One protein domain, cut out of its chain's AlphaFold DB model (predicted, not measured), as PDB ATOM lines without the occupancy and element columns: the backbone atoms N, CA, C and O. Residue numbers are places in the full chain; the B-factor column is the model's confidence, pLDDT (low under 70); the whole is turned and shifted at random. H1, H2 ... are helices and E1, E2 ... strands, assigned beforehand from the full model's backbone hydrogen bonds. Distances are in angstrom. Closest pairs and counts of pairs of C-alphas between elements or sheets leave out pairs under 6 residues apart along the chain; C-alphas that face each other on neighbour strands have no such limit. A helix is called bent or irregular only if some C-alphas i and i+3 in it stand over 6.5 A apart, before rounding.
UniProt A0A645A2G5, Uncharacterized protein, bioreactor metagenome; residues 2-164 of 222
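What this domain is: This is residues 2 to 164 of the 222 residues of an uncharacterized protein of bioreactor metagenome (UniProt A0A645A2G5). A long, kinked helix, H8, with the shorter H7 side by side with its later part, makes one side of the domain; the rest is mostly loop, with short helices set along it and a tiny ribbon of two strands, E1 and E2, near the middle. H1 lies at one far end, and H2, H3 and the loop of residues 45 to 64 lie at the other. The printed part has 163 residues, with under half of them in named elements, in the order H1 E1 H2 H3 H4 H5 H6 E2 H7 H8; the class is mostly helix, and the sheet, order E1 E2, is parallel. The whole is compact, with a radius of gyration of the C-alphas of 16.6 A and spans of 47 by 37 by 32 A.

Where its parts are: H1 is residues 2 to 6, 5.9 A long, and begins at C-alpha 2 (208.709, 214.681, 177.393). E1 is residues 27 to 29, 6.9 A. H2 is residues 36 to 39, 5.9 A, and H3 is residues 41 to 44, 5.3 A. H4 is residues 65 to 68, 5.0 A. H5 is residues 75 to 81, 10.0 A, and H6 is residues 90 to 95, 8.9 A. E2 is residues 100 to 102, 6.8 A. H7 is residues 116 to 125, 14.2 A. H8 is residues 136 to 160, 31.2 A, and ends at C-alpha 160 (230.932, 206.023, 169.401). H8 is irregular, with C-alphas 141 and 144 8.1 A apart, and has a kink of 69 degrees near residue 144.

How they stand to each other: H1 touches no helix. E1 and E2 are parallel neighbours at 13 degrees; N 28 and O 100 are 2.8 A apart and N 102 and O 28 are 2.9 A apart, both within hydrogen-bond range. Residues 13 to 14 form a short parallel pairing with residues 27 to 28 of E1. E1, the helices H2 to H6 and E2 form a strand-helix-strand unit, two parallel neighbour strands with helices between them along the chain. H2 and H3 only just touch, and only at the corner, with 3 pairs of C-alphas within 8 A; the closest C-alphas, of Ser 37 and Met 43, are 5.4 A apart. H2 and H5 are close but not clearly touching, with the C-alphas of Phe 36 and Tyr 77 closest at 7.6 A. H4 and H8 are also close but not clearly touching, with the C-alphas of Ala 68 and Glu 138 closest at 7.3 A. H6 is apart from H5, H7 and H8, among others. H7 and H8 touch, H8 with residues 149 to 157 alone, at a shallow tilt of 22 degrees and the same way; the closest C-alphas, of Ile 124 and Trp 153, are 5.8 A apart. Every O i to N i+4 pair is within hydrogen-bond range in H1, H5 and H7, against 1 of 2 in H6 and 16 of 21 in H8; H2, H3 and H4 are too short for such a pair.

The domain as a whole: The two C-alphas farthest apart, of Glu 7 and Asp 48, are 49.7 A apart. The printed part has no cut. The links H1 to E1, H3 to H4 and E2 to H7 are long, with 20, 20 and 13 residues. The mean pLDDT of the printed part is 95.7, and no printed residue is under 70.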
ATOM      1  N   ALA A   2     208.182 213.491 178.082       92.81
ATOM      2  CA  ALA A   2     208.709 214.681 177.393       92.81
ATOM      3  C   ALA A   2     208.690 215.976 178.226       92.81
ATOM      4  O   ALA A   2     209.701 216.656 178.283       92.81
ATOM      5  N   TYR A   3     207.623 216.238 178.991       95.06
ATOM      6  CA  TYR A   3     207.556 217.380 179.918       95.06
ATOM      7  C   TYR A   3     208.776 217.505 180.857       95.06
ATOM      8  O   TYR A   3     209.265 218.603 181.088       95.06
ATOM      9  N   ILE A   4     209.301 216.396 181.394       94.94
ATOM     10  CA  ILE A   4     210.472 216.424 182.293       94.94
ATOM     11  C   ILE A   4     211.736 216.854 181.529       94.94
ATOM     12  O   ILE A   4     212.564 217.593 182.057       94.94
ATOM     13  N   ARG A   5     211.879 216.428 180.274       94.19
ATOM     14  CA  ARG A   5     213.016 216.798 179.429       94.19
ATOM     15  C   ARG A   5     212.885 218.246 178.969       94.19
ATOM     16  O   ARG A   5     213.812 219.017 179.157       94.19
ATOM     17  N   ASP A   6     211.729 218.601 178.419       94.69
ATOM     18  CA  ASP A   6     211.526 219.852 177.686       94.69
ATOM     19  C   ASP A   6     211.283 221.038 178.629       94.69
ATOM     20  O   ASP A   6     211.892 222.090 178.473       94.69
ATOM     21  N   GLU A   7     210.455 220.860 179.665       97.44
ATOM     22  CA  GLU A   7     210.085 221.950 180.581       97.44
ATOM     23  C   GLU A   7     210.969 222.006 181.830       97.44
ATOM     24  O   GLU A   7     211.082 223.053 182.472       97.44
ATOM     25  N   LYS A   8     211.572 220.875 182.232       96.38
ATOM     26  CA  LYS A   8     212.465 220.812 183.407       96.38
ATOM     27  C   LYS A   8     213.941 220.684 183.053       96.38
ATOM     28  O   LYS A   8     214.757 220.792 183.964       96.38
ATOM     29  N   ASN A   9     214.295 220.522 181.775       94.81
ATOM     30  CA  ASN A   9     215.682 220.369 181.317       94.81
ATOM     31  C   ASN A   9     216.432 219.248 182.060       94.81
ATOM     32  O   ASN A   9     217.608 219.387 182.397       94.81
ATOM     33  N   MET A  10     215.740 218.142 182.359       95.88
ATOM     34  CA  MET A  10     216.310 216.999 183.078       95.88
ATOM     35  C   MET A  10     216.570 215.812 182.147       95.88
ATOM     36  O   MET A  10     215.816 215.554 181.209       95.88
ATOM     37  N   VAL A  11     217.616 215.044 182.457       94.81
ATOM     38  CA  VAL A  11     217.913 213.767 181.794       94.81
ATOM     39  C   VAL A  11     216.956 212.697 182.315       94.81
ATOM     40  O   VAL A  11     216.773 212.556 183.523       94.81
ATOM     41  N   ILE A  12     216.352 211.936 181.402       95.12
ATOM     42  CA  ILE A  12     215.360 210.909 181.735       95.12
ATOM     43  C   ILE A  12     215.949 209.527 181.482       95.12
ATOM     44  O   ILE A  12     216.429 209.252 180.383       95.12
ATOM     45  N   GLY A  13     215.858 208.661 182.488       93.75
ATOM     46  CA  GLY A  13     216.169 207.242 182.376       93.75
ATOM     47  C   GLY A  13     214.935 206.361 182.525       93.75
ATOM     48  O   GLY A  13     213.926 206.781 183.100       93.75
ATOM     49  N   SER A  14     215.034 205.122 182.058       93.06
ATOM     50  CA  SER A  14     214.036 204.069 182.269       93.06
ATOM     51  C   SER A  14     214.693 202.739 182.649       93.06
ATOM     52  O   SER A  14     215.905 202.580 182.564       93.06
ATOM     53  N   GLU A  15     213.895 201.771 183.098       88.94
ATOM     54  CA  GLU A  15     214.347 200.387 183.306       88.94
ATOM     55  C   GLU A  15     214.412 199.648 181.956       88.94
ATOM     56  O   GLU A  15     215.450 199.179 181.514       88.94
ATOM     57  N   GLY A  16     213.306 199.633 181.214       85.19
ATOM     58  CA  GLY A  16     213.270 199.089 179.857       85.19
ATOM     59  C   GLY A  16     213.668 200.102 178.783       85.19
ATOM     60  O   GLY A  16     213.822 201.292 179.043       85.19
ATOM     61  N   GLY A  17     213.748 199.623 177.546       86.00
ATOM     62  CA  GLY A  17     214.108 200.393 176.358       86.00
ATOM     63  C   GLY A  17     213.098 200.160 175.245       86.00
ATOM     64  O   GLY A  17     213.484 199.981 174.103       86.00
ATOM     65  N   ASN A  18     211.805 200.085 175.578       90.12
ATOM     66  CA  ASN A  18     210.766 199.968 174.556       90.12
ATOM     67  C   ASN A  18     210.889 201.137 173.565       90.12
ATOM     68  O   ASN A  18     211.013 202.293 173.977       90.12
ATOM     69  N   ASP A  19     210.839 200.829 172.273       91.00
ATOM     70  CA  ASP A  19     211.150 201.746 171.173       91.00
ATOM     71  C   ASP A  19     210.329 203.041 171.189       91.00
ATOM     72  O   ASP A  19     210.871 204.115 170.928       91.00
ATOM     73  N   PHE A  20     209.055 202.986 171.586       91.75
ATOM     74  CA  PHE A  20     208.190 204.163 171.685       91.75
ATOM     75  C   PHE A  20     208.746 205.236 172.637       91.75
ATOM     76  O   PHE A  20     208.397 206.412 172.521       91.75
ATOM     77  N   ALA A  21     209.598 204.849 173.592       92.94
ATOM     78  CA  ALA A  21     210.218 205.755 174.550       92.94
ATOM     79  C   ALA A  21     211.541 206.363 174.048       92.94
ATOM     80  O   ALA A  21     212.000 207.337 174.647       92.94
ATOM     81  N   SER A  22     212.127 205.845 172.957       93.06
ATOM     82  CA  SER A  22     213.447 206.252 172.428       93.06
ATOM     83  C   SER A  22     213.547 207.740 172.096       93.06
ATOM     84  O   SER A  22     214.584 208.363 172.273       93.06
ATOM     85  N   THR A  23     212.431 208.357 171.710       92.56
ATOM     86  CA  THR A  23     212.366 209.796 171.420       92.56
ATOM     87  C   THR A  23     212.421 210.673 172.666       92.56
ATOM     88  O   THR A  23     212.433 211.893 172.535       92.56
ATOM     89  N   THR A  24     212.373 210.095 173.871       93.19
ATOM     90  CA  THR A  24     212.199 210.828 175.133       93.19
ATOM     91  C   THR A  24     213.205 210.439 176.216       93.19
ATOM     92  O   THR A  24     213.574 211.303 177.013       93.19
ATOM     93  N   VAL A  25     213.627 209.174 176.290       95.31
ATOM     94  CA  VAL A  25     214.604 208.710 177.289       95.31
ATOM     95  C   VAL A  25     216.027 208.851 176.757       95.31
ATOM     96  O   VAL A  25     216.278 208.612 175.584       95.31
ATOM     97  N   ALA A  26     216.958 209.230 177.627       94.94
ATOM     98  CA  ALA A  26     218.379 209.307 177.301       94.94
ATOM     99  C   ALA A  26     219.107 207.984 177.583       94.94
ATOM    100  O   ALA A  26     220.102 207.674 176.930       94.94
ATOM    101  N   PHE A  27     218.628 207.206 178.561       95.25
ATOM    102  CA  PHE A  27     219.218 205.915 178.908       95.25
ATOM    103  C   PHE A  27     218.199 204.899 179.439       95.25
ATOM    104  O   PHE A  27     217.156 205.272 179.978       95.25
ATOM    105  N   ALA A  28     218.528 203.611 179.319       94.75
ATOM    106  CA  ALA A  28     217.722 202.486 179.785       94.75
ATOM    107  C   ALA A  28     218.569 201.434 180.532       94.75
ATOM    108  O   ALA A  28     219.579 200.947 180.015       94.75
ATOM    109  N   HIS A  29     218.142 201.056 181.739       91.69
ATOM    110  CA  HIS A  29     218.849 200.143 182.643       91.69
ATOM    111  C   HIS A  29     218.294 198.715 182.631       91.69
ATOM    112  O   HIS A  29     217.289 198.437 183.278       91.69
ATOM    113  N   GLY A  30     219.024 197.758 182.060       89.69
ATOM    114  CA  GLY A  30     218.657 196.339 182.164       89.69
ATOM    115  C   GLY A  30     218.563 195.596 180.848       89.69
ATOM    116  O   GLY A  30     218.350 194.386 180.867       89.69
ATOM    117  N   LEU A  31     218.759 196.288 179.724       92.31
ATOM    118  CA  LEU A  31     218.688 195.682 178.395       92.31
ATOM    119  C   LEU A  31     219.856 194.730 178.148       92.31
ATOM    120  O   LEU A  31     219.663 193.666 177.575       92.31
ATOM    121  N   GLU A  32     221.045 195.091 178.629       93.69
ATOM    122  CA  GLU A  32     222.273 194.342 178.334       93.69
ATOM    123  C   GLU A  32     222.429 193.082 179.192       93.69
ATOM    124  O   GLU A  32     223.062 192.104 178.807       93.69
ATOM    125  N   THR A  33     221.870 193.087 180.401       94.00
ATOM    126  CA  THR A  33     221.747 191.885 181.233       94.00
ATOM    127  C   THR A  33     220.556 192.080 182.167       94.00
ATOM    128  O   THR A  33     220.639 192.937 183.055       94.00
ATOM    129  N   PRO A  34     219.469 191.305 182.011       92.38
ATOM    130  CA  PRO A  34     218.264 191.470 182.814       92.38
ATOM    131  C   PRO A  34     218.443 190.934 184.239       92.38
ATOM    132  O   PRO A  34     219.378 190.191 184.549       92.38
ATOM    133  N   ALA A  35     217.504 191.258 185.129       92.44
ATOM    134  CA  ALA A  35     217.491 190.836 186.531       92.44
ATOM    135  C   ALA A  35     217.124 189.346 186.737       92.44
ATOM    136  O   ALA A  35     216.280 189.007 187.564       92.44
ATOM    137  N   PHE A  36     217.749 188.423 185.998       94.56
ATOM    138  CA  PHE A  36     217.378 187.001 185.997       94.56
ATOM    139  C   PHE A  36     217.508 186.309 187.365       94.56
ATOM    140  O   PHE A  36     216.857 185.295 187.603       94.56
ATOM    141  N   SER A  37     218.297 186.852 188.296       94.94
ATOM    142  CA  SER A  37     218.387 186.313 189.658       94.94
ATOM    143  C   SER A  37     217.085 186.473 190.445       94.94
ATOM    144  O   SER A  37     216.843 185.705 191.372       94.94
ATOM    145  N   TRP A  38     216.202 187.410 190.078       93.19
ATOM    146  CA  TRP A  38     214.924 187.629 190.768       93.19
ATOM    147  C   TRP A  38     213.941 186.469 190.632       93.19
ATOM    148  O   TRP A  38     213.064 186.315 191.482       93.19
ATOM    149  N   ILE A  39     214.090 185.647 189.597       94.00
ATOM    150  CA  ILE A  39     213.225 184.491 189.350       94.00
ATOM    151  C   ILE A  39     213.855 183.169 189.804       94.00
ATOM    152  O   ILE A  39     213.208 182.129 189.703       94.00
ATOM    153  N   ASP A  40     215.093 183.187 190.310       97.00
ATOM    154  CA  ASP A  40     215.792 181.995 190.795       97.00
ATOM    155  C   ASP A  40     215.909 182.015 192.335       97.00
ATOM    156  O   ASP A  40     216.667 182.826 192.880       97.00
ATOM    157  N   PRO A  41     215.180 181.136 193.058       97.19
ATOM    158  CA  PRO A  41     215.188 181.089 194.522       97.19
ATOM    159  C   PRO A  41     216.569 180.878 195.147       97.19
ATOM    160  O   PRO A  41     216.828 181.397 196.236       97.19
ATOM    161  N   ASP A  42     217.460 180.149 194.471       97.44
ATOM    162  CA  ASP A  42     218.809 179.925 194.988       97.44
ATOM    163  C   ASP A  42     219.635 181.207 194.952       97.44
ATOM    164  O   ASP A  42     220.454 181.461 195.829       97.44
ATOM    165  N   MET A  43     219.379 182.054 193.955       97.38
ATOM    166  CA  MET A  43     220.102 183.303 193.780       97.38
ATOM    167  C   MET A  43     219.557 184.413 194.679       97.38
ATOM    168  O   MET A  43     220.346 185.141 195.277       97.38
ATOM    169  N   ASN A  44     218.231 184.570 194.798       95.81
ATOM    170  CA  ASN A  44     217.640 185.719 195.502       95.81
ATOM    171  C   ASN A  44     217.230 185.467 196.964       95.81
ATOM    172  O   ASN A  44     217.106 186.433 197.720       95.81
ATOM    173  N   LYS A  45     217.007 184.213 197.381       95.69
ATOM    174  CA  LYS A  45     216.434 183.884 198.703       95.69
ATOM    175  C   LYS A  45     217.325 182.968 199.535       95.69
ATOM    176  O   LYS A  45     217.472 183.212 200.734       95.69
ATOM    177  N   ASN A  46     217.899 181.930 198.929       97.38
ATOM    178  CA  ASN A  46     218.676 180.917 199.638       97.38
ATOM    179  C   ASN A  46     220.073 181.436 200.004       97.38
ATOM    180  O   ASN A  46     220.985 181.397 199.189       97.38
ATOM    181  N   LYS A  47     220.258 181.900 201.242       96.44
ATOM    182  CA  LYS A  47     221.532 182.479 201.709       96.44
ATOM    183  C   LYS A  47     222.685 181.477 201.780       96.44
ATOM    184  O   LYS A  47     223.833 181.914 201.792       96.44
ATOM    185  N   ASP A  48     222.367 180.188 201.821       97.50
ATOM    186  CA  ASP A  48     223.341 179.099 201.894       97.50
ATOM    187  C   ASP A  48     223.749 178.604 200.496       97.50
ATOM    188  O   ASP A  48     224.656 177.787 200.363       97.50
ATOM    189  N   SER A  49     223.105 179.111 199.438       98.00
ATOM    190  CA  SER A  49     223.492 178.815 198.063       98.00
ATOM    191  C   SER A  49     224.788 179.527 197.679       98.00
ATOM    192  O   SER A  49     224.959 180.724 197.926       98.00
ATOM    193  N   GLU A  50     225.659 178.825 196.954       97.25
ATOM    194  CA  GLU A  50     226.823 179.431 196.299       97.25
ATOM    195  C   GLU A  50     226.424 180.545 195.310       97.25
ATOM    196  O   GLU A  50     227.146 181.531 195.163       97.25
ATOM    197  N   TYR A  51     225.232 180.448 194.706       97.44
ATOM    198  CA  TYR A  51     224.710 181.419 193.740       97.44
ATOM    199  C   TYR A  51     224.024 182.625 194.393       97.44
ATOM    200  O   TYR A  51     223.557 183.523 193.685       97.44
ATOM    201  N   TYR A  52     223.919 182.658 195.728       97.94
ATOM    202  CA  TYR A  52     223.215 183.720 196.439       97.94
ATOM    203  C   TYR A  52     223.845 185.083 196.153       97.94
ATOM    204  O   TYR A  52     224.993 185.329 196.541       97.94
ATOM    205  N   VAL A  53     223.086 185.996 195.537       97.00
ATOM    206  CA  VAL A  53     223.621 187.269 195.025       97.00
ATOM    207  C   VAL A  53     224.043 188.241 196.119       97.00
ATOM    208  O   VAL A  53     224.798 189.163 195.829       97.00
ATOM    209  N   GLY A  54     223.613 188.023 197.363       96.50
ATOM    210  CA  GLY A  54     223.963 188.850 198.514       96.50
ATOM    211  C   GLY A  54     222.780 189.633 199.078       96.50
ATOM    212  O   GLY A  54     221.698 189.709 198.492       96.50
ATOM    213  N   ARG A  55     222.979 190.204 200.266       95.12
ATOM    214  CA  ARG A  55     221.961 190.990 200.975       95.12
ATOM    215  C   ARG A  55     221.931 192.437 200.483       95.12
ATOM    216  O   ARG A  55     222.969 193.035 200.219       95.12
ATOM    217  N   TYR A  56     220.731 193.016 200.433       92.88
ATOM    218  CA  TYR A  56     220.542 194.433 200.100       92.88
ATOM    219  C   TYR A  56     220.966 195.374 201.239       92.88
ATOM    220  O   TYR A  56     221.368 196.509 201.013       92.88
ATOM    221  N   TYR A  57     220.883 194.908 202.486       92.75
ATOM    222  CA  TYR A  57     221.271 195.699 203.648       92.75
ATOM    223  C   TYR A  57     222.788 195.676 203.864       92.75
ATOM    224  O   TYR A  57     223.382 194.602 203.981       92.75
ATOM    225  N   SER A  58     223.383 196.861 204.004       92.31
ATOM    226  CA  SER A  58     224.785 197.048 204.372       92.31
ATOM    227  C   SER A  58     224.901 197.484 205.833       92.31
ATOM    228  O   SER A  58     224.459 198.568 206.204       92.31
ATOM    229  N   LYS A  59     225.519 196.646 206.676       87.50
ATOM    230  CA  LYS A  59     225.771 196.970 208.096       87.50
ATOM    231  C   LYS A  59     226.778 198.105 208.281       87.50
ATOM    232  O   LYS A  59     226.746 198.774 209.306       87.50
ATOM    233  N   THR A  60     227.690 198.275 207.329       87.56
ATOM    234  CA  THR A  60     228.793 199.243 207.395       87.56
ATOM    235  C   THR A  60     228.436 200.583 206.751       87.56
ATOM    236  O   THR A  60     229.238 201.508 206.811       87.56
ATOM    237  N   GLY A  61     227.264 200.689 206.112       89.81
ATOM    238  CA  GLY A  61     226.875 201.848 205.302       89.81
ATOM    239  C   GLY A  61     227.597 201.947 203.949       89.81
ATOM    240  O   GLY A  61     227.321 202.875 203.196       89.81
ATOM    241  N   GLY A  62     228.499 201.007 203.637       94.44
ATOM    242  CA  GLY A  62     229.159 200.879 202.333       94.44
ATOM    243  C   GLY A  62     228.302 200.135 201.307       94.44
ATOM    244  O   GLY A  62     227.115 199.889 201.546       94.44
ATOM    245  N   VAL A  63     228.909 199.727 200.194       96.50
ATOM    246  CA  VAL A  63     228.240 198.999 199.108       96.50
ATOM    247  C   VAL A  63     227.653 197.681 199.639       96.50
ATOM    248  O   VAL A  63     228.379 196.855 200.196       96.50
ATOM    249  N   PRO A  64     226.337 197.450 199.486       96.75
ATOM    250  CA  PRO A  64     225.715 196.176 199.835       96.75
ATOM    251  C   PRO A  64     226.310 194.952 199.123       96.75
ATOM    252  O   PRO A  64     226.680 195.009 197.948       96.75
ATOM    253  N   GLU A  65     226.275 193.797 199.798       95.56
ATOM    254  CA  GLU A  65     226.699 192.503 199.235       95.56
ATOM    255  C   GLU A  65     225.992 192.193 197.911       95.56
ATOM    256  O   GLU A  65     226.605 191.640 197.001       95.56
ATOM    257  N   ILE A  66     224.714 192.569 197.782       96.25
ATOM    258  CA  ILE A  66     223.947 192.329 196.557       96.25
ATOM    259  C   ILE A  66     224.610 192.942 195.309       96.25
ATOM    260  O   ILE A  66     224.446 192.400 194.219       96.25
ATOM    261  N   PHE A  67     225.432 193.986 195.461       96.31
ATOM    262  CA  PHE A  67     226.204 194.588 194.370       96.31
ATOM    263  C   PHE A  67     227.669 194.132 194.354       96.31
ATOM    264  O   PHE A  67     228.172 193.772 193.295       96.31
ATOM    265  N   ALA A  68     228.338 194.100 195.511       95.00
ATOM    266  CA  ALA A  68     229.785 193.854 195.602       95.00
ATOM    267  C   ALA A  68     230.183 192.368 195.581       95.00
ATOM    268  O   ALA A  68     231.264 192.004 195.117       95.00
ATOM    269  N   LYS A  69     229.328 191.473 196.098       95.75
ATOM    270  CA  LYS A  69     229.660 190.046 196.215       95.75
ATOM    271  C   LYS A  69     229.807 189.438 194.822       95.75
ATOM    272  O   LYS A  69     228.802 189.309 194.127       95.75
ATOM    273  N   GLN A  70     231.012 189.017 194.446       97.19
ATOM    274  CA  GLN A  70     231.181 188.194 193.251       97.19
ATOM    275  C   GLN A  70     230.494 186.846 193.443       97.19
ATOM    276  O   GLN A  70     230.593 186.246 194.516       97.19
ATOM    277  N   VAL A  71     229.778 186.390 192.420       97.31
ATOM    278  CA  VAL A  71     229.058 185.115 192.458       97.31
ATOM    279  C   VAL A  71     229.281 184.313 191.181       97.31
ATOM    280  O   VAL A  71     229.373 184.907 190.098       97.31
ATOM    281  N   PRO A  72     229.316 182.972 191.273       97.56
ATOM    282  CA  PRO A  72     229.081 182.144 190.108       97.56
ATOM    283  C   PRO A  72     227.639 182.344 189.630       97.56
ATOM    284  O   PRO A  72     226.736 182.719 190.385       97.56
ATOM    285  N   VAL A  73     227.410 182.066 188.354       96.50
ATOM    286  CA  VAL A  73     226.079 182.081 187.746       96.50
ATOM    287  C   VAL A  73     225.816 180.701 187.165       96.50
ATOM    288  O   VAL A  73     226.697 180.108 186.547       96.50
ATOM    289  N   LYS A  74     224.600 180.188 187.378       96.81
ATOM    290  CA  LYS A  74     224.172 178.883 186.861       96.81
ATOM    291  C   LYS A  74     224.315 178.839 185.340       96.81
ATOM    292  O   LYS A  74     223.941 179.796 184.662       96.81
ATOM    293  N   GLU A  75     224.737 177.696 184.808       95.69
ATOM    294  CA  GLU A  75     225.065 177.535 183.385       95.69
ATOM    295  C   GLU A  75     223.932 177.955 182.437       95.69
ATOM    296  O   GLU A  75     224.157 178.673 181.468       95.69
ATOM    297  N   LYS A  76     222.677 177.628 182.779       95.19
ATOM    298  CA  LYS A  76     221.491 178.063 182.016       95.19
ATOM    299  C   LYS A  76     221.422 179.584 181.805       95.19
ATOM    300  O   LYS A  76     220.916 180.031 180.786       95.19
ATOM    301  N   TYR A  77     221.903 180.383 182.760       95.81
ATOM    302  CA  TYR A  77     221.899 181.841 182.668       95.81
ATOM    303  C   TYR A  77     223.148 182.372 181.974       95.81
ATOM    304  O   TYR A  77     223.033 183.351 181.240       95.81
ATOM    305  N   LYS A  78     224.304 181.710 182.140       94.50
ATOM    306  CA  LYS A  78     225.500 182.013 181.341       94.50
ATOM    307  C   LYS A  78     225.190 181.851 179.850       94.50
ATOM    308  O   LYS A  78     225.319 182.814 179.100       94.50
ATOM    309  N   LYS A  79     224.639 180.695 179.459       94.38
ATOM    310  CA  LYS A  79     224.306 180.372 178.062       94.38
ATOM    311  C   LYS A  79     223.316 181.348 177.423       94.38
ATOM    312  O   LYS A  79     223.441 181.666 176.250       94.38
ATOM    313  N   VAL A  80     222.323 181.811 178.187       94.38
ATOM    314  CA  VAL A  80     221.248 182.671 177.663       94.38
ATOM    315  C   VAL A  80     221.624 184.153 177.664       94.38
ATOM    316  O   VAL A  80     221.246 184.865 176.740       94.38
ATOM    317  N   PHE A  81     222.321 184.639 178.695       94.38
ATOM    318  CA  PHE A  81     222.504 186.081 178.900       94.38
ATOM    319  C   PHE A  81     223.936 186.581 178.715       94.38
ATOM    320  O   PHE A  81     224.120 187.789 178.585       94.38
ATOM    321  N   LEU A  82     224.947 185.708 178.755       95.06
ATOM    322  CA  LEU A  82     226.355 186.122 178.837       95.06
ATOM    323  C   LEU A  82     227.214 185.560 177.703       95.06
ATOM    324  O   LEU A  82     228.167 186.226 177.295       95.06
ATOM    325  N   ASP A  83     226.862 184.379 177.191       95.19
ATOM    326  CA  ASP A  83     227.612 183.669 176.156       95.19
ATOM    327  C   ASP A  83     227.712 184.497 174.865       95.19
ATOM    328  O   ASP A  83     226.711 184.839 174.225       95.19
ATOM    329  N   SER A  84     228.949 184.820 174.480       94.75
ATOM    330  CA  SER A  84     229.243 185.576 173.266       94.75
ATOM    331  C   SER A  84     228.754 184.873 172.008       94.75
ATOM    332  O   SER A  84     228.315 185.567 171.098       94.75
ATOM    333  N   GLU A  85     228.722 183.539 171.965       95.44
ATOM    334  CA  GLU A  85     228.275 182.771 170.796       95.44
ATOM    335  C   GLU A  85     226.849 183.158 170.340       95.44
ATOM    336  O   GLU A  85     226.545 183.127 169.143       95.44
ATOM    337  N   TYR A  86     225.979 183.556 171.277       94.50
ATOM    338  CA  TYR A  86     224.567 183.885 171.015       94.50
ATOM    339  C   TYR A  86     224.235 185.366 171.194       94.50
ATOM    340  O   TYR A  86     223.081 185.760 171.018       94.50
ATOM    341  N   SER A  87     225.213 186.195 171.553       93.56
ATOM    342  CA  SER A  87     224.978 187.608 171.821       93.56
ATOM    343  C   SER A  87     225.058 188.431 170.535       93.56
ATOM    344  O   SER A  87     226.048 188.370 169.806       93.56
ATOM    345  N   ILE A  88     224.000 189.196 170.254       95.38
ATOM    346  CA  ILE A  88     223.908 190.113 169.113       95.38
ATOM    347  C   ILE A  88     223.299 191.432 169.613       95.38
ATOM    348  O   ILE A  88     222.233 191.400 170.240       95.38
ATOM    349  N   PRO A  89     223.906 192.599 169.327       96.06
ATOM    350  CA  PRO A  89     223.481 193.885 169.876       96.06
ATOM    351  C   PRO A  89     222.301 194.497 169.095       96.06
ATOM    352  O   PRO A  89     222.366 195.636 168.639       96.06
ATOM    353  N   LEU A  90     221.199 193.752 168.937       96.19
ATOM    354  CA  LEU A  90     220.055 194.129 168.085       96.19
ATOM    355  C   LEU A  90     219.477 195.510 168.412       96.19
ATOM    356  O   LEU A  90     219.146 196.268 167.507       96.19
ATOM    357  N   PHE A  91     219.373 195.854 169.697       95.56
ATOM    358  CA  PHE A  91     218.874 197.168 170.097       95.56
ATOM    359  C   PHE A  91     219.843 198.290 169.701       95.56
ATOM    360  O   PHE A  91     219.423 199.326 169.196       95.56
ATOM    361  N   ARG A  92     221.152 198.082 169.888       95.19
ATOM    362  CA  ARG A  92     222.183 199.076 169.554       95.19
ATOM    363  C   ARG A  92     222.365 199.257 168.055       95.19
ATOM    364  O   ARG A  92     222.608 200.382 167.639       95.19
ATOM    365  N   LEU A  93     222.169 198.206 167.260       96.56
ATOM    366  CA  LEU A  93     222.134 198.313 165.799       96.56
ATOM    367  C   LEU A  93     221.103 199.337 165.306       96.56
ATOM    368  O   LEU A  93     221.288 199.915 164.247       96.56
ATOM    369  N   VAL A  94     220.040 199.584 166.077       96.56
ATOM    370  CA  VAL A  94     219.002 200.563 165.723       96.56
ATOM    371  C   VAL A  94     219.150 201.878 166.497       96.56
ATOM    372  O   VAL A  94     218.853 202.935 165.957       96.56
ATOM    373  N   TYR A  95     219.577 201.826 167.764       96.50
ATOM    374  CA  TYR A  95     219.456 202.954 168.698       96.50
ATOM    375  C   TYR A  95     220.767 203.385 169.370       96.50
ATOM    376  O   TYR A  95     220.712 204.076 170.389       96.50
ATOM    377  N   ASN A  96     221.948 202.997 168.867       96.50
ATOM    378  CA  ASN A  96     223.217 203.352 169.524       96.50
ATOM    379  C   ASN A  96     223.437 204.870 169.675       96.50
ATOM    380  O   ASN A  96     224.006 205.294 170.679       96.50
ATOM    381  N   ASP A  97     222.975 205.673 168.721       95.75
ATOM    382  CA  ASP A  97     223.030 207.141 168.734       95.75
ATOM    383  C   ASP A  97     221.765 207.800 169.314       95.75
ATOM    384  O   ASP A  97     221.632 209.025 169.298       95.75
ATOM    385  N   SER A  98     220.843 206.996 169.850       95.62
ATOM    386  CA  SER A  98     219.549 207.441 170.365       95.62
ATOM    387  C   SER A  98     219.411 207.213 171.872       95.62
ATOM    388  O   SER A  98     219.148 208.159 172.614       95.62
ATOM    389  N   VAL A  99     219.621 205.977 172.345       96.00
ATOM    390  CA  VAL A  99     219.412 205.588 173.748       96.00
ATOM    391  C   VAL A  99     220.631 204.845 174.279       96.00
ATOM    392  O   VAL A  99     221.018 203.795 173.768       96.00
ATOM    393  N   ILE A 100     221.192 205.335 175.384       96.12
ATOM    394  CA  ILE A 100     222.274 204.646 176.090       96.12
ATOM    395  C   ILE A 100     221.686 203.462 176.866       96.12
ATOM    396  O   ILE A 100     220.908 203.642 177.800       96.12
ATOM    397  N   THR A 101     222.072 202.236 176.538       95.25
ATOM    398  CA  THR A 101     221.662 201.045 177.299       95.25
ATOM    399  C   THR A 101     222.740 200.607 178.281       95.25
ATOM    400  O   THR A 101     223.933 200.707 177.989       95.25
ATOM    401  N   SER A 102     222.331 200.083 179.435       95.38
ATOM    402  CA  SER A 102     223.239 199.487 180.417       95.38
ATOM    403  C   SER A 102     222.754 198.125 180.915       95.38
ATOM    404  O   SER A 102     221.615 197.704 180.681       95.38
ATOM    405  N   TYR A 103     223.602 197.474 181.709       95.69
ATOM    406  CA  TYR A 103     223.218 196.336 182.541       95.69
ATOM    407  C   TYR A 103     222.147 196.715 183.565       95.69
ATOM    408  O   TYR A 103     221.983 197.889 183.913       95.69
ATOM    409  N   HIS A 104     221.433 195.712 184.075       95.31
ATOM    410  CA  HIS A 104     220.618 195.889 185.269       95.31
ATOM    411  C   HIS A 104     221.549 196.121 186.464       95.31
ATOM    412  O   HIS A 104     222.590 195.471 186.563       95.31
ATOM    413  N   TRP A 105     221.159 196.986 187.400       93.50
ATOM    414  CA  TRP A 105     221.991 197.442 188.524       93.50
ATOM    415  C   TRP A 105     222.539 196.325 189.430       93.50
ATOM    416  O   TRP A 105     223.500 196.517 190.161       93.50
ATOM    417  N   LEU A 106     221.975 195.118 189.369       94.50
ATOM    418  CA  LEU A 106     222.528 193.948 190.061       94.50
ATOM    419  C   LEU A 106     223.850 193.446 189.478       94.50
ATOM    420  O   LEU A 106     224.639 192.824 190.187       94.50
ATOM    421  N   TRP A 107     224.058 193.657 188.184       95.94
ATOM    422  CA  TRP A 107     225.114 193.038 187.402       95.94
ATOM    423  C   TRP A 107     226.169 194.081 187.048       95.94
ATOM    424  O   TRP A 107     226.333 194.434 185.884       95.94
ATOM    425  N   GLY A 108     226.878 194.586 188.060       96.25
ATOM    426  CA  GLY A 108     228.070 195.408 187.833       96.25
ATOM    427  C   GLY A 108     229.170 194.636 187.093       96.25
ATOM    428  O   GLY A 108     229.144 193.404 187.044       96.25
ATOM    429  N   THR A 109     230.155 195.349 186.544       97.69
ATOM    430  CA  THR A 109     231.236 194.783 185.714       97.69
ATOM    431  C   THR A 109     231.955 193.617 186.403       97.69
ATOM    432  O   THR A 109     232.169 192.569 185.802       97.69
ATOM    433  N   PHE A 110     232.226 193.740 187.704       97.88
ATOM    434  CA  PHE A 110     232.930 192.712 188.477       97.88
ATOM    435  C   PHE A 110     232.030 191.621 189.066       97.88
ATOM    436  O   PHE A 110     232.546 190.735 189.736       97.88
ATOM    437  N   LYS A 111     230.703 191.669 188.891       97.50
ATOM    438  CA  LYS A 111     229.758 190.855 189.680       97.50
ATOM    439  C   LYS A 111     229.863 189.348 189.422       97.50
ATOM    440  O   LYS A 111     229.654 188.556 190.340       97.50
ATOM    441  N   ILE A 112     230.115 188.954 188.178       97.44
ATOM    442  CA  ILE A 112     230.058 187.556 187.744       97.44
ATOM    443  C   ILE A 112     231.488 187.037 187.639       97.44
ATOM    444  O   ILE A 112     232.241 187.494 186.783       97.44
ATOM    445  N   GLN A 113     231.844 186.111 188.532       95.00
ATOM    446  CA  GLN A 113     233.230 185.737 188.833       95.00
ATOM    447  C   GLN A 113     234.069 185.400 187.589       95.00
ATOM    448  O   GLN A 113     235.176 185.909 187.452       95.00
ATOM    449  N   ASP A 114     233.526 184.604 186.668       94.88
ATOM    450  CA  ASP A 114     234.276 184.095 185.509       94.88
ATOM    451  C   ASP A 114     233.935 184.828 184.199       94.88
ATOM    452  O   ASP A 114     234.257 184.345 183.122       94.88
ATOM    453  N   GLU A 115     233.252 185.977 184.270       96.81
ATOM    454  CA  GLU A 115     232.785 186.721 183.083       96.81
ATOM    455  C   GLU A 115     233.276 188.173 183.044       96.81
ATOM    456  O   GLU A 115     232.875 188.935 182.165       96.81
ATOM    457  N   VAL A 116     234.136 188.583 183.982       97.62
ATOM    458  CA  VAL A 116     234.614 189.973 184.084       97.62
ATOM    459  C   VAL A 116     235.300 190.422 182.791       97.62
ATOM    460  O   VAL A 116     234.946 191.465 182.243       97.62
ATOM    461  N   ASN A 117     236.223 189.617 182.261       97.62
ATOM    462  CA  ASN A 117     236.992 189.977 181.068       97.62
ATOM    463  C   ASN A 117     236.101 190.025 179.817       97.62
ATOM    464  O   ASN A 117     236.105 191.018 179.088       97.62
ATOM    465  N   ASN A 118     235.264 189.000 179.616       97.50
ATOM    466  CA  ASN A 118     234.275 188.977 178.534       97.50
ATOM    467  C   ASN A 118     233.351 190.196 178.597       97.50
ATOM    468  O   ASN A 118     233.039 190.807 177.574       97.50
ATOM    469  N   ARG A 119     232.930 190.579 179.803       97.38
ATOM    470  CA  ARG A 119     232.084 191.749 180.019       97.38
ATOM    471  C   ARG A 119     232.796 193.044 179.654       97.38
ATOM    472  O   ARG A 119     232.235 193.797 178.870       97.38
ATOM    473  N   MET A 120     234.021 193.263 180.121       98.69
ATOM    474  CA  MET A 120     234.813 194.447 179.764       98.69
ATOM    475  C   MET A 120     235.043 194.564 178.253       98.69
ATOM    476  O   MET A 120     234.938 195.641 177.668       98.69
ATOM    477  N   MET A 121     235.289 193.445 177.572       98.75
ATOM    478  CA  MET A 121     235.370 193.441 176.110       98.75
ATOM    479  C   MET A 121     234.026 193.787 175.453       98.75
ATOM    480  O   MET A 121     233.994 194.560 174.495       98.75
ATOM    481  N   ARG A 122     232.911 193.259 175.976       98.12
ATOM    482  CA  ARG A 122     231.554 193.563 175.494       98.12
ATOM    483  C   ARG A 122     231.171 195.029 175.725       98.12
ATOM    484  O   ARG A 122     230.514 195.612 174.868       98.12
ATOM    485  N   GLU A 123     231.611 195.630 176.829       98.56
ATOM    486  CA  GLU A 123     231.395 197.048 177.154       98.56
ATOM    487  C   GLU A 123     231.952 197.970 176.060       98.56
ATOM    488  O   GLU A 123     231.307 198.947 175.677       98.56
ATOM    489  N   ILE A 124     233.089 197.607 175.465       98.81
ATOM    490  CA  ILE A 124     233.653 198.315 174.309       98.81
ATOM    491  C   ILE A 124     232.947 197.889 173.016       98.81
ATOM    492  O   ILE A 124     232.440 198.742 172.290       98.81
ATOM    493  N   LEU A 125     232.856 196.584 172.736       98.75
ATOM    494  CA  LEU A 125     232.290 196.062 171.484       98.75
ATOM    495  C   LEU A 125     230.869 196.588 171.222       98.75
ATOM    496  O   LEU A 125     230.543 196.938 170.090       98.75
ATOM    497  N   TYR A 126     230.017 196.665 172.243       98.12
ATOM    498  CA  TYR A 126     228.624 197.112 172.111       98.12
ATOM    499  C   TYR A 126     228.399 198.546 172.609       98.12
ATOM    500  O   TYR A 126     227.257 199.002 172.656       98.12
ATOM    501  N   ASN A 127     229.467 199.272 172.961       97.88
ATOM    502  CA  ASN A 127     229.401 200.639 173.485       97.88
ATOM    503  C   ASN A 127     228.487 200.768 174.731       97.88
ATOM    504  O   ASN A 127     227.669 201.688 174.857       97.88
ATOM    505  N   ILE A 128     228.611 199.816 175.657       97.50
ATOM    506  CA  ILE A 128     227.840 199.746 176.904       97.50
ATOM    507  C   ILE A 128     228.644 200.426 178.016       97.50
ATOM    508  O   ILE A 128     229.810 200.083 178.193       97.50
ATOM    509  N   PRO A 129     228.060 201.356 178.793       97.38
ATOM    510  CA  PRO A 129     228.743 201.932 179.941       97.38
ATOM    511  C   PRO A 129     229.085 200.888 181.009       97.38
ATOM    512  O   PRO A 129     228.180 200.156 181.432       97.38
ATOM    513  N   PRO A 130     230.343 200.846 181.492       97.81
ATOM    514  CA  PRO A 130     230.704 199.992 182.607       97.81
ATOM    515  C   PRO A 130     229.961 200.434 183.867       97.81
ATOM    516  O   PRO A 130     229.678 201.618 184.078       97.81
ATOM    517  N   MET A 131     229.627 199.469 184.722       97.12
ATOM    518  CA  MET A 131     228.792 199.702 185.896       97.12
ATOM    519  C   MET A 131     229.515 199.284 187.169       97.12
ATOM    520  O   MET A 131     229.758 198.101 187.414       97.12
ATOM    521  N   TYR A 132     229.763 200.266 188.032       97.38
ATOM    522  CA  TYR A 132     230.474 200.076 189.288       97.38
ATOM    523  C   TYR A 132     229.636 200.544 190.474       97.38
ATOM    524  O   TYR A 132     229.021 201.607 190.439       97.38
ATOM    525  N   HIS A 133     229.663 199.763 191.550       96.62
ATOM    526  CA  HIS A 133     229.174 200.175 192.859       96.62
ATOM    527  C   HIS A 133     230.401 200.370 193.736       96.62
ATOM    528  O   HIS A 133     231.145 199.420 193.959       96.62
ATOM    529  N   ILE A 134     230.653 201.605 194.164       95.56
ATOM    530  CA  ILE A 134     231.941 201.983 194.746       95.56
ATOM    531  C   ILE A 134     231.739 202.481 196.175       95.56
ATOM    532  O   ILE A 134     230.983 203.416 196.427       95.56
ATOM    533  N   ASP A 135     232.478 201.877 197.099       95.88
ATOM    534  CA  ASP A 135     232.871 202.469 198.373       95.88
ATOM    535  C   ASP A 135     234.401 202.400 198.503       95.88
ATOM    536  O   ASP A 135     235.105 202.075 197.547       95.88
ATOM    537  N   ARG A 136     234.941 202.713 199.685       96.06
ATOM    538  CA  ARG A 136     236.389 202.657 199.918       96.06
ATOM    539  C   ARG A 136     236.969 201.250 199.722       96.06
ATOM    540  O   ARG A 136     238.060 201.139 199.178       96.06
ATOM    541  N   ASN A 137     236.246 200.205 200.122       95.25
ATOM    542  CA  ASN A 137     236.721 198.826 200.021       95.25
ATOM    543  C   ASN A 137     236.733 198.363 198.561       95.25
ATOM    544  O   ASN A 137     237.745 197.846 198.089       95.25
ATOM    545  N   GLU A 138     235.638 198.598 197.832       97.06
ATOM    546  CA  GLU A 138     235.537 198.237 196.414       97.06
ATOM    547  C   GLU A 138     236.516 199.055 195.561       97.06
ATOM    548  O   GLU A 138     237.140 198.517 194.648       97.06
ATOM    549  N   TRP A 139     236.726 200.335 195.895       97.62
ATOM    550  CA  TRP A 139     237.744 201.162 195.248       97.62
ATOM    551  C   TRP A 139     239.148 200.603 195.468       97.62
ATOM    552  O   TRP A 139     239.887 200.412 194.506       97.62
ATOM    553  N   ASP A 140     239.534 200.299 196.707       97.69
ATOM    554  CA  ASP A 140     240.871 199.767 196.975       97.69
ATOM    555  C   ASP A 140     241.110 198.407 196.313       97.69
ATOM    556  O   ASP A 140     242.241 198.125 195.912       97.69
ATOM    557  N   LYS A 141     240.048 197.618 196.127       97.19
ATOM    558  CA  LYS A 141     240.087 196.338 195.420       97.19
ATOM    559  C   LYS A 141     240.236 196.492 193.903       97.19
ATOM    560  O   LYS A 141     241.031 195.770 193.312       97.19
ATOM    561  N   TYR A 142     239.490 197.409 193.282       98.00
ATOM    562  CA  TYR A 142     239.320 197.436 191.821       98.00
ATOM    563  C   TYR A 142     239.857 198.690 191.117       98.00
ATOM    564  O   TYR A 142     239.815 198.742 189.890       98.00
ATOM    565  N   LYS A 143     240.389 199.694 191.828       98.31
ATOM    566  CA  LYS A 143     240.808 200.989 191.242       98.31
ATOM    567  C   LYS A 143     241.704 200.874 190.012       98.31
ATOM    568  O   LYS A 143     241.533 201.656 189.084       98.31
ATOM    569  N   THR A 144     242.643 199.928 190.004       98.31
ATOM    570  CA  THR A 144     243.553 199.730 188.870       98.31
ATOM    571  C   THR A 144     242.773 199.272 187.641       98.31
ATOM    572  O   THR A 144     242.783 199.970 186.635       98.31
ATOM    573  N   GLN A 145     241.991 198.195 187.770       98.06
ATOM    574  CA  GLN A 145     241.174 197.656 186.677       98.06
ATOM    575  C   GLN A 145     240.107 198.653 186.205       98.06
ATOM    576  O   GLN A 145     239.906 198.816 185.006       98.06
ATOM    577  N   ILE A 146     239.449 199.363 187.133       98.56
ATOM    578  CA  ILE A 146     238.473 200.413 186.805       98.56
ATOM    579  C   ILE A 146     239.138 201.500 185.969       98.56
ATOM    580  O   ILE A 146     238.580 201.907 184.955       98.56
ATOM    581  N   LYS A 147     240.310 201.984 186.395       98.50
ATOM    582  CA  LYS A 147     241.015 203.055 185.698       98.50
ATOM    583  C   LYS A 147     241.462 202.607 184.310       98.50
ATOM    584  O   LYS A 147     241.139 203.278 183.342       98.50
ATOM    585  N   GLU A 148     242.148 201.473 184.216       98.38
ATOM    586  CA  GLU A 148     242.671 200.952 182.948       98.38
ATOM    587  C   GLU A 148     241.550 200.680 181.941       98.38
ATOM    588  O   GLU A 148     241.640 201.100 180.787       98.38
ATOM    589  N   HIS A 149     240.454 200.053 182.382       98.75
ATOM    590  CA  HIS A 149     239.294 199.830 181.525       98.75
ATOM    591  C   HIS A 149     238.617 201.151 181.129       98.75
ATOM    592  O   HIS A 149     238.335 201.371 179.952       98.75
ATOM    593  N   ASN A 150     238.384 202.059 182.084       98.25
ATOM    594  CA  ASN A 150     237.732 203.338 181.812       98.25
ATOM    595  C   ASN A 150     238.558 204.237 180.881       98.25
ATOM    596  O   ASN A 150     237.971 204.930 180.055       98.25
ATOM    597  N   ASP A 151     239.887 204.241 180.987       98.38
ATOM    598  CA  ASP A 151     240.757 205.037 180.115       98.38
ATOM    599  C   ASP A 151     240.569 204.624 178.641       98.38
ATOM    600  O   ASP A 151     240.421 205.484 177.776       98.38
ATOM    601  N   VAL A 152     240.452 203.321 178.356       98.69
ATOM    602  CA  VAL A 152     240.172 202.818 176.997       98.69
ATOM    603  C   VAL A 152     238.709 203.034 176.603       98.69
ATOM    604  O   VAL A 152     238.420 203.597 175.543       98.69
ATOM    605  N   TRP A 153     237.773 202.596 177.450       98.62
ATOM    606  CA  TRP A 153     236.343 202.645 177.151       98.62
ATOM    607  C   TRP A 153     235.843 204.079 176.958       98.62
ATOM    608  O   TRP A 153     235.085 204.340 176.027       98.62
ATOM    609  N   SER A 154     236.270 205.025 177.796       98.19
ATOM    610  CA  SER A 154     235.777 206.405 177.732       98.19
ATOM    611  C   SER A 154     236.269 207.145 176.486       98.19
ATOM    612  O   SER A 154     235.495 207.890 175.884       98.19
ATOM    613  N   GLU A 155     237.509 206.912 176.044       97.94
ATOM    614  CA  GLU A 155     238.028 207.478 174.792       97.94
ATOM    615  C   GLU A 155     237.299 206.917 173.569       97.94
ATOM    616  O   GLU A 155     236.941 207.666 172.656       97.94
ATOM    617  N   PHE A 156     237.003 205.617 173.579       98.44
ATOM    618  CA  PHE A 156     236.166 204.988 172.565       98.44
ATOM    619  C   PHE A 156     234.729 205.546 172.575       98.44
ATOM    620  O   PHE A 156     234.225 206.006 171.545       98.44
ATOM    621  N   ASN A 157     234.074 205.574 173.739       98.06
ATOM    622  CA  ASN A 157     232.681 205.991 173.893       98.06
ATOM    623  C   ASN A 157     232.452 207.440 173.447       98.06
ATOM    624  O   ASN A 157     231.479 207.702 172.740       98.06
ATOM    625  N   LYS A 158     233.364 208.372 173.764       97.06
ATOM    626  CA  LYS A 158     233.292 209.776 173.303       97.06
ATOM    627  C   LYS A 158     233.105 209.892 171.786       97.06
ATOM    628  O   LYS A 158     232.484 210.848 171.322       97.06
ATOM    629  N   LYS A 159     233.631 208.928 171.025       96.81
ATOM    630  CA  LYS A 159     233.534 208.857 169.562       96.81
ATOM    631  C   LYS A 159     232.308 208.058 169.110       96.81
ATOM    632  O   LYS A 159     231.652 208.463 168.155       96.81
ATOM    633  N   ALA A 160     231.996 206.952 169.786       97.69
ATOM    634  CA  ALA A 160     230.932 206.023 169.401       97.69
ATOM    635  C   ALA A 160     229.515 206.479 169.798       97.69
ATOM    636  O   ALA A 160     228.553 206.135 169.120       97.69
ATOM    637  N   ILE A 161     229.356 207.248 170.882       95.56
ATOM    638  CA  ILE A 161     228.047 207.527 171.507       95.56
ATOM    639  C   ILE A 161     227.073 208.332 170.635       95.56
ATOM    640  O   ILE A 161     225.874 208.311 170.880       95.56
ATOM    641  N   LYS A 162     227.572 209.049 169.623       94.44
ATOM    642  CA  LYS A 162     226.751 209.837 168.683       94.44
ATOM    643  C   LYS A 162     226.717 209.246 167.273       94.44
ATOM    644  O   LYS A 162     226.332 209.945 166.341       94.44
ATOM    645  N   LYS A 163     227.212 208.022 167.098       97.69
ATOM    646  CA  LYS A 163     227.290 207.357 165.797       97.69
ATOM    647  C   LYS A 163     226.304 206.205 165.755       97.69
ATOM    648  O   LYS A 163     226.216 205.440 166.710       97.69
ATOM    649  N   GLU A 164     225.615 206.047 164.640       98.25
ATOM    650  CA  GLU A 164     224.882 204.820 164.345       98.25
ATOM    651  C   GLU A 164     225.843 203.619 164.395       98.25
ATOM    652  O   GLU A 164     226.987 203.722 163.940       98.25
TER     653      GLU A 164